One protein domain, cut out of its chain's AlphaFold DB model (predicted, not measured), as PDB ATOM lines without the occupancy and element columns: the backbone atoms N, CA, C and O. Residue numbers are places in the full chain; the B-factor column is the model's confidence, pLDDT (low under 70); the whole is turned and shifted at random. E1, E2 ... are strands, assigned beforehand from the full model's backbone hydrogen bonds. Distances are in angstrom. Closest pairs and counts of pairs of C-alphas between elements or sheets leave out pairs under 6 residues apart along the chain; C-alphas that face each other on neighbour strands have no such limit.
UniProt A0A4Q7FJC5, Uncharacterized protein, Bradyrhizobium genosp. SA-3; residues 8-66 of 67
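What this domain is: This is residues 8 to 66 of the 67 residues of an uncharacterized protein of Bradyrhizobium genosp. SA-3 (UniProt A0A4Q7FJC5). Three small strand parts follow one another in a loose row: E1 with a free loop at one end, the three-stranded sheet E2, E3, E4 in the middle, and the hairpin of E5 and E6 at the other end. Residues 10 to 15 stick out, and the stretch 43 to 54 leads from the sheet to the far hairpin. The printed part has 59 residues with six named strands, E1 to E6 in order, and no named helix; the class is all strand, though 24 of the 59 are in named elements. The sheet E2 - E3 - E4 is antiparallel, and the whole is loose, radius of gyration of the C-alphas 14.0 A, spanning 40 by 24 by 16 A.

Where its parts are: Find C-alpha 16 at (-49.114, 44.289, -8.806), where E1 begins, residues 16 to 18. Next come E2, residues 23 to 26, and E3, residues 29 to 33, 13.5 A long. E4 is residues 39 to 42; E5, residues 55 to 58; E6, residues 61 to 64, ending at C-alpha 64 (-49.973, 22.228, 2.814).

How they stand to each other: Look first at residues 8 to 9, paired antiparallel with residues 16 to 17 of E1, which pairs with no named strand. The closest C-alphas of E1 and E3, Val 18 and Val 33, are 7.0 A apart. E2, E3 and E4 form a meander, each strand the antiparallel neighbour of the one before: N 24 and O 31 are 2.8 A apart, N 32 and O 40 2.9 A, within hydrogen-bond range. E4 and E5 are apart. In the hairpin E5 and E6, N 56 and O 63 are 2.9 A apart, within that range.

The domain as a whole: The C-alphas farthest apart, Gly 12 and Asn 59, are 41.8 A apart. The printed part has no cut; the link E4 to E5 is long, and no printed residue is under 70 in pLDDT.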
ATOM      1  N   TYR A   8     -48.428  49.037  -5.878       87.25
ATOM      2  CA  TYR A   8     -48.697  49.700  -7.154       87.25
ATOM      3  C   TYR A   8     -48.778  48.686  -8.297       87.25
ATOM      4  O   TYR A   8     -48.223  47.593  -8.203       87.25
ATOM      5  N   LYS A   9     -49.464  49.043  -9.386       87.62
ATOM      6  CA  LYS A   9     -49.390  48.295 -10.649       87.62
ATOM      7  C   LYS A   9     -48.215  48.796 -11.478       87.62
ATOM      8  O   LYS A   9     -47.984  50.003 -11.538       87.62
ATOM      9  N   GLU A  10     -47.482  47.890 -12.110       83.56
ATOM     10  CA  GLU A  10     -46.427  48.274 -13.049       83.56
ATOM     11  C   GLU A  10     -47.044  48.896 -14.312       83.56
ATOM     12  O   GLU A  10     -48.085  48.451 -14.799       83.56
ATOM     13  N   VAL A  11     -46.435  49.970 -14.823       84.50
ATOM     14  CA  VAL A  11     -46.974  50.708 -15.974       84.50
ATOM     15  C   VAL A  11     -47.020  49.788 -17.194       84.50
ATOM     16  O   VAL A  11     -45.997  49.248 -17.602       84.50
ATOM     17  N   GLY A  12     -48.211  49.628 -17.774       84.62
ATOM     18  CA  GLY A  12     -48.427  48.795 -18.960       84.62
ATOM     19  C   GLY A  12     -48.492  47.287 -18.695       84.62
ATOM     20  O   GLY A  12     -48.513  46.528 -19.659       84.62
ATOM     21  N   GLY A  13     -48.535  46.845 -17.431       82.75
ATOM     22  CA  GLY A  13     -48.648  45.429 -17.071       82.75
ATOM     23  C   GLY A  13     -49.786  45.122 -16.092       82.75
ATOM     24  O   GLY A  13     -50.290  45.995 -15.387       82.75
ATOM     25  N   ASP A  14     -50.146  43.841 -15.999       90.44
ATOM     26  CA  ASP A  14     -51.155  43.332 -15.051       90.44
ATOM     27  C   ASP A  14     -50.573  42.978 -13.673       90.44
ATOM     28  O   ASP A  14     -51.281  42.554 -12.757       90.44
ATOM     29  N   LYS A  15     -49.263  43.162 -13.506       87.62
ATOM     30  CA  LYS A  15     -48.538  42.834 -12.283       87.62
ATOM     31  C   LYS A  15     -48.731  43.912 -11.217       87.62
ATOM     32  O   LYS A  15     -48.487  45.096 -11.448       87.62
ATOM     33  N   MET A  16     -49.096  43.470 -10.014       89.06
ATOM     34  CA  MET A  16     -49.114  44.289  -8.806       89.06
ATOM     35  C   MET A  16     -47.847  44.035  -7.985       89.06
ATOM     36  O   MET A  16     -47.545  42.896  -7.636       89.06
ATOM     37  N   THR A  17     -47.119  45.101  -7.668       89.81
ATOM     38  CA  THR A  17     -45.869  45.060  -6.911       89.81
ATOM     39  C   THR A  17     -46.082  45.634  -5.516       89.81
ATOM     40  O   THR A  17     -46.616  46.731  -5.349       89.81
ATOM     41  N   VAL A  18     -45.643  44.877  -4.509       91.25
ATOM     42  CA  VAL A  18     -45.621  45.274  -3.097       91.25
ATOM     43  C   VAL A  18     -44.168  45.490  -2.701       91.25
ATOM     44  O   VAL A  18     -43.351  44.581  -2.834       91.25
ATOM     45  N   VAL A  19     -43.827  46.687  -2.231       92.06
ATOM     46  CA  VAL A  19     -42.449  47.032  -1.845       92.06
ATOM     47  C   VAL A  19     -42.236  46.914  -0.339       92.06
ATOM     48  O   VAL A  19     -43.182  46.744   0.427       92.06
ATOM     49  N   ALA A  20     -40.981  47.041   0.100       92.75
ATOM     50  CA  ALA A  20     -40.601  46.983   1.509       92.75
ATOM     51  C   ALA A  20     -41.462  47.903   2.403       92.75
ATOM     52  O   ALA A  20     -41.596  49.112   2.160       92.75
ATOM     53  N   GLY A  21     -42.030  47.306   3.451       89.50
ATOM     54  CA  GLY A  21     -43.007  47.894   4.369       89.50
ATOM     55  C   GLY A  21     -44.470  47.754   3.927       89.50
ATOM     56  O   GLY A  21     -45.353  48.201   4.651       89.50
ATOM     57  N   GLY A  22     -44.739  47.175   2.754       92.38
ATOM     58  CA  GLY A  22     -46.083  46.893   2.250       92.38
ATOM     59  C   GLY A  22     -46.582  45.497   2.619       92.38
ATOM     60  O   GLY A  22     -45.799  44.608   2.964       92.38
ATOM     61  N   SER A  23     -47.897  45.295   2.520       93.88
ATOM     62  CA  SER A  23     -48.520  43.988   2.736       93.88
ATOM     63  C   SER A  23     -49.780  43.784   1.891       93.88
ATOM     64  O   SER A  23     -50.386  44.748   1.421       93.88
ATOM     65  N   ILE A  24     -50.153  42.518   1.702       93.19
ATOM     66  CA  ILE A  24     -51.441  42.069   1.165       93.19
ATOM     67  C   ILE A  24     -52.087  41.184   2.230       93.19
ATOM     68  O   ILE A  24     -51.458  40.240   2.705       93.19
ATOM     69  N   GLN A  25     -53.341  41.463   2.579       93.62
ATOM     70  CA  GLN A  25     -54.120  40.655   3.514       93.62
ATOM     71  C   GLN A  25     -55.244  39.920   2.775       93.62
ATOM     72  O   GLN A  25     -55.983  40.526   2.000       93.62
ATOM     73  N   ILE A  26     -55.375  38.618   3.028       92.31
ATOM     74  CA  ILE A  26     -56.426  37.748   2.494       92.31
ATOM     75  C   ILE A  26     -57.063  37.024   3.680       92.31
ATOM     76  O   ILE A  26     -56.475  36.109   4.259       92.31
ATOM     77  N   GLY A  27     -58.260  37.456   4.078       93.12
ATOM     78  CA  GLY A  27     -58.872  36.987   5.320       93.12
ATOM     79  C   GLY A  27     -57.985  37.308   6.529       93.12
ATOM     80  O   GLY A  27     -57.650  38.469   6.767       93.12
ATOM     81  N   ASN A  28     -57.599  36.281   7.289       93.00
ATOM     82  CA  ASN A  28     -56.687  36.401   8.429       93.00
ATOM     83  C   ASN A  28     -55.198  36.302   8.050       93.00
ATOM     84  O   ASN A  28     -54.352  36.609   8.888       93.00
ATOM     85  N   VAL A  29     -54.872  35.873   6.828       95.56
ATOM     86  CA  VAL A  29     -53.488  35.678   6.381       95.56
ATOM     87  C   VAL A  29     -52.938  36.980   5.815       95.56
ATOM     88  O   VAL A  29     -53.569  37.609   4.965       95.56
ATOM     89  N   THR A  30     -51.728  37.349   6.228       95.88
ATOM     90  CA  THR A  30     -51.044  38.549   5.739       95.88
ATOM     91  C   THR A  30     -49.692  38.193   5.137       95.88
ATOM     92  O   THR A  30     -48.854  37.565   5.782       95.88
ATOM     93  N   PHE A  31     -49.475  38.640   3.903       95.00
ATOM     94  CA  PHE A  31     -48.209  38.589   3.183       95.00
ATOM     95  C   PHE A  31     -47.543  39.960   3.278       95.00
ATOM     96  O   PHE A  31     -48.018  40.919   2.677       95.00
ATOM     97  N   THR A  32     -46.444  40.065   4.017       95.38
ATOM     98  CA  THR A  32     -45.730  41.330   4.239       95.38
ATOM     99  C   THR A  32     -44.345  41.268   3.622       95.38
ATOM    100  O   THR A  32     -43.612  40.310   3.848       95.38
ATOM    101  N   VAL A  33     -43.941  42.319   2.911       95.50
ATOM    102  CA  VAL A  33     -42.535  42.527   2.554       95.50
ATOM    103  C   VAL A  33     -41.922  43.393   3.646       95.50
ATOM    104  O   VAL A  33     -42.257  44.569   3.763       95.50
ATOM    105  N   ASN A  34     -41.057  42.835   4.494       92.25
ATOM    106  CA  ASN A  34     -40.452  43.607   5.584       92.25
ATOM    107  C   ASN A  34     -39.465  44.671   5.060       92.25
ATOM    108  O   ASN A  34     -39.177  44.756   3.866       92.25
ATOM    109  N   ALA A  35     -38.913  45.483   5.964       89.94
ATOM    110  CA  ALA A  35     -37.957  46.537   5.612       89.94
ATOM    111  C   ALA A  35     -36.690  46.020   4.894       89.94
ATOM    112  O   ALA A  35     -36.080  46.763   4.135       89.94
ATOM    113  N   ALA A  36     -36.326  44.748   5.091       92.88
ATOM    114  CA  ALA A  36     -35.197  44.087   4.432       92.88
ATOM    115  C   ALA A  36     -35.577  43.404   3.099       92.88
ATOM    116  O   ALA A  36     -34.779  42.646   2.545       92.88
ATOM    117  N   GLY A  37     -36.800  43.612   2.599       89.75
ATOM    118  CA  GLY A  37     -37.280  43.013   1.353       89.75
ATOM    119  C   GLY A  37     -37.622  41.523   1.453       89.75
ATOM    120  O   GLY A  37     -37.747  40.858   0.428       89.75
ATOM    121  N   LYS A  38     -37.744  40.964   2.665       93.88
ATOM    122  CA  LYS A  38     -38.097  39.551   2.881       93.88
ATOM    123  C   LYS A  38     -39.608  39.386   3.003       93.88
ATOM    124  O   LYS A  38     -40.265  40.215   3.631       93.88
ATOM    125  N   LEU A  39     -40.132  38.297   2.445       94.06
ATOM    126  CA  LEU A  39     -41.535  37.920   2.590       94.06
ATOM    127  C   LEU A  39     -41.762  37.259   3.953       94.06
ATOM    128  O   LEU A  39     -41.100  36.280   4.289       94.06
ATOM    129  N   LEU A  40     -42.711  37.788   4.716       94.38
ATOM    130  CA  LEU A  40     -43.239  37.183   5.932       94.38
ATOM    131  C   LEU A  40     -44.699  36.818   5.687       94.38
ATOM    132  O   LEU A  40     -45.456  37.629   5.154       94.38
ATOM    133  N   VAL A  41     -45.085  35.616   6.108       93.94
ATOM    134  CA  VAL A  41     -46.473  35.147   6.068       93.94
ATOM    135  C   VAL A  41     -46.932  34.926   7.501       93.94
ATOM    136  O   VAL A  41     -46.337  34.133   8.229       93.94
ATOM    137  N   THR A  42     -47.961  35.651   7.921       94.38
ATOM    138  CA  THR A  42     -48.523  35.569   9.273       94.38
ATOM    139  C   THR A  42     -50.019  35.280   9.223       94.38
ATOM    140  O   THR A  42     -50.643  35.368   8.167       94.38
ATOM    141  N   GLY A  43     -50.594  34.887  10.364       95.19
ATOM    142  CA  GLY A  43     -52.024  34.574  10.466       95.19
ATOM    143  C   GLY A  43     -52.424  33.204   9.908       95.19
ATOM    144  O   GLY A  43     -53.611  32.906   9.820       95.19
ATOM    145  N   LEU A  44     -51.451  32.353   9.557       96.31
ATOM    146  CA  LEU A  44     -51.708  30.957   9.204       96.31
ATOM    147  C   LEU A  44     -52.211  30.168  10.430       96.31
ATOM    148  O   LEU A  44     -51.722  30.408  11.538       96.31
ATOM    149  N   PRO A  45     -53.129  29.198  10.253       96.06
ATOM    150  CA  PRO A  45     -53.503  28.267  11.314       96.06
ATOM    151  C   PRO A  45     -52.282  27.529  11.874       96.06
ATOM    152  O   PRO A  45     -51.381  27.164  11.122       96.06
ATOM    153  N   THR A  46     -52.268  27.274  13.182       96.50
ATOM    154  CA  THR A  46     -51.205  26.501  13.857       96.50
ATOM    155  C   THR A  46     -51.565  25.027  14.054       96.50
ATOM    156  O   THR A  46     -50.801  24.262  14.635       96.50
ATOM    157  N   VAL A  47     -52.747  24.629  13.591       96.38
ATOM    158  CA  VAL A  47     -53.266  23.259  13.591       96.38
ATOM    159  C   VAL A  47     -53.711  22.953  12.166       96.38
ATOM    160  O   VAL A  47     -54.157  23.868  11.468       96.38
ATOM    161  N   ASN A  48     -53.588  21.695  11.731       96.19
ATOM    162  CA  ASN A  48     -54.053  21.282  10.410       96.19
ATOM    163  C   ASN A  48     -55.536  21.676  10.230       96.19
ATOM    164  O   ASN A  48     -56.375  21.212  11.007       96.19
ATOM    165  N   PRO A  49     -55.867  22.516   9.233       96.25
ATOM    166  CA  PRO A  49     -57.231  22.981   9.009       96.25
ATOM    167  C   PRO A  49     -58.168  21.912   8.425       96.25
ATOM    168  O   PRO A  49     -59.370  22.148   8.392       96.25
ATOM    169  N   ASN A  50     -57.647  20.758   7.986       96.19
ATOM    170  CA  ASN A  50     -58.402  19.690   7.309       96.19
ATOM    171  C   ASN A  50     -59.146  20.194   6.054       96.19
ATOM    172  O   ASN A  50     -60.314  19.900   5.806       96.19
ATOM    173  N   VAL A  51     -58.461  21.042   5.283       96.88
ATOM    174  CA  VAL A  51     -58.939  21.581   4.007       96.88
ATOM    175  C   VAL A  51     -57.828  21.372   2.992       96.88
ATOM    176  O   VAL A  51     -56.783  22.022   3.066       96.88
ATOM    177  N   ALA A  52     -58.048  20.463   2.047       97.50
ATOM    178  CA  ALA A  52     -57.044  20.095   1.058       97.50
ATOM    179  C   ALA A  52     -56.519  21.331   0.305       97.50
ATOM    180  O   ALA A  52     -57.285  22.140  -0.215       97.50
ATOM    181  N   GLY A  53     -55.195  21.481   0.267       96.12
ATOM    182  CA  GLY A  53     -54.513  22.602  -0.382       96.12
ATOM    183  C   GLY A  53     -54.328  23.847   0.492       96.12
ATOM    184  O   GLY A  53     -53.585  24.747   0.099       96.12
ATOM    185  N   GLN A  54     -54.933  23.918   1.681       95.56
ATOM    186  CA  GLN A  54     -54.763  25.073   2.563       95.56
ATOM    187  C   GLN A  54     -53.378  25.085   3.231       95.56
ATOM    188  O   GLN A  54     -52.907  24.073   3.754       95.56
ATOM    189  N   LEU A  55     -52.743  26.261   3.259       95.44
ATOM    190  CA  LEU A  55     -51.490  26.497   3.981       95.44
ATOM    191  C   LEU A  55     -51.721  26.614   5.492       95.44
ATOM    192  O   LEU A  55     -52.658  27.278   5.937       95.44
ATOM    193  N   TRP A  56     -50.817  26.038   6.279       96.44
ATOM    194  CA  TRP A  56     -50.789  26.166   7.736       96.44
ATOM    195  C   TRP A  56     -49.353  26.090   8.274       96.44
ATOM    196  O   TRP A  56     -48.429  25.661   7.576       96.44
ATOM    197  N   ALA A  57     -49.147  26.554   9.504       96.75
ATOM    198  CA  ALA A  57     -47.857  26.544  10.180       96.75
ATOM    199  C   ALA A  57     -47.780  25.361  11.153       96.75
ATOM    200  O   ALA A  57     -48.448  25.349  12.184       96.75
ATOM    201  N   ASN A  58     -46.924  24.390  10.848       96.44
ATOM    202  CA  ASN A  58     -46.673  23.226  11.689       96.44
ATOM    203  C   ASN A  58     -45.349  23.407  12.438       96.44
ATOM    204  O   ASN A  58     -44.288  23.110  11.895       96.44
ATOM    205  N   ASN A  59     -45.396  23.950  13.658       93.44
ATOM    206  CA  ASN A  59     -44.211  24.146  14.509       93.44
ATOM    207  C   ASN A  59     -43.021  24.817  13.786       93.44
ATOM    208  O   ASN A  59     -41.870  24.415  13.942       93.44
ATOM    209  N   GLY A  60     -43.301  25.838  12.968       91.44
ATOM    210  CA  GLY A  60     -42.289  26.574  12.198       91.44
ATOM    211  C   GLY A  60     -42.061  26.068  10.769       91.44
ATOM    212  O   GLY A  60     -41.356  26.724  10.007       91.44
ATOM    213  N   VAL A  61     -42.693  24.961  10.370       94.38
ATOM    214  CA  VAL A  61     -42.678  24.459   8.991       94.38
ATOM    215  C   VAL A  61     -43.951  24.890   8.266       94.38
ATOM    216  O   VAL A  61     -45.064  24.555   8.682       94.38
ATOM    217  N   LEU A  62     -43.803  25.614   7.155       95.56
ATOM    218  CA  LEU A  62     -44.922  25.898   6.258       95.56
ATOM    219  C   LEU A  62     -45.370  24.595   5.592       95.56
ATOM    220  O   LEU A  62     -44.580  23.933   4.924       95.56
ATOM    221  N   THR A  63     -46.635  24.241   5.779       96.75
ATOM    222  CA  THR A  63     -47.188  22.952   5.360       96.75
ATOM    223  C   THR A  63     -48.459  23.170   4.539       96.75
ATOM    224  O   THR A  63     -49.218  24.102   4.803       96.75
ATOM    225  N   ILE A  64     -48.704  22.305   3.552       97.19
ATOM    226  CA  ILE A  64     -49.973  22.228   2.814       97.19
ATOM    227  C   ILE A  64     -50.801  21.094   3.429       97.19
ATOM    228  O   ILE A  64     -50.305  19.979   3.583       97.19
ATOM    229  N   SER A  65     -52.044  21.375   3.815       97.31
ATOM    230  CA  SER A  65     -52.981  20.364   4.311       97.31
ATOM    231  C   SER A  65     -53.393  19.408   3.187       97.31
ATOM    232  O   SER A  65     -53.663  19.838   2.064       97.31
ATOM    233  N   ALA A  66     -53.463  18.114   3.496       96.50
ATOM    234  CA  ALA A  66     -53.934  17.085   2.570       96.50
ATOM    235  C   ALA A  66     -55.470  16.928   2.557       96.50
ATOM    236  O   ALA A  66     -55.981  16.176   1.729       96.50
TER     237      ALA A  66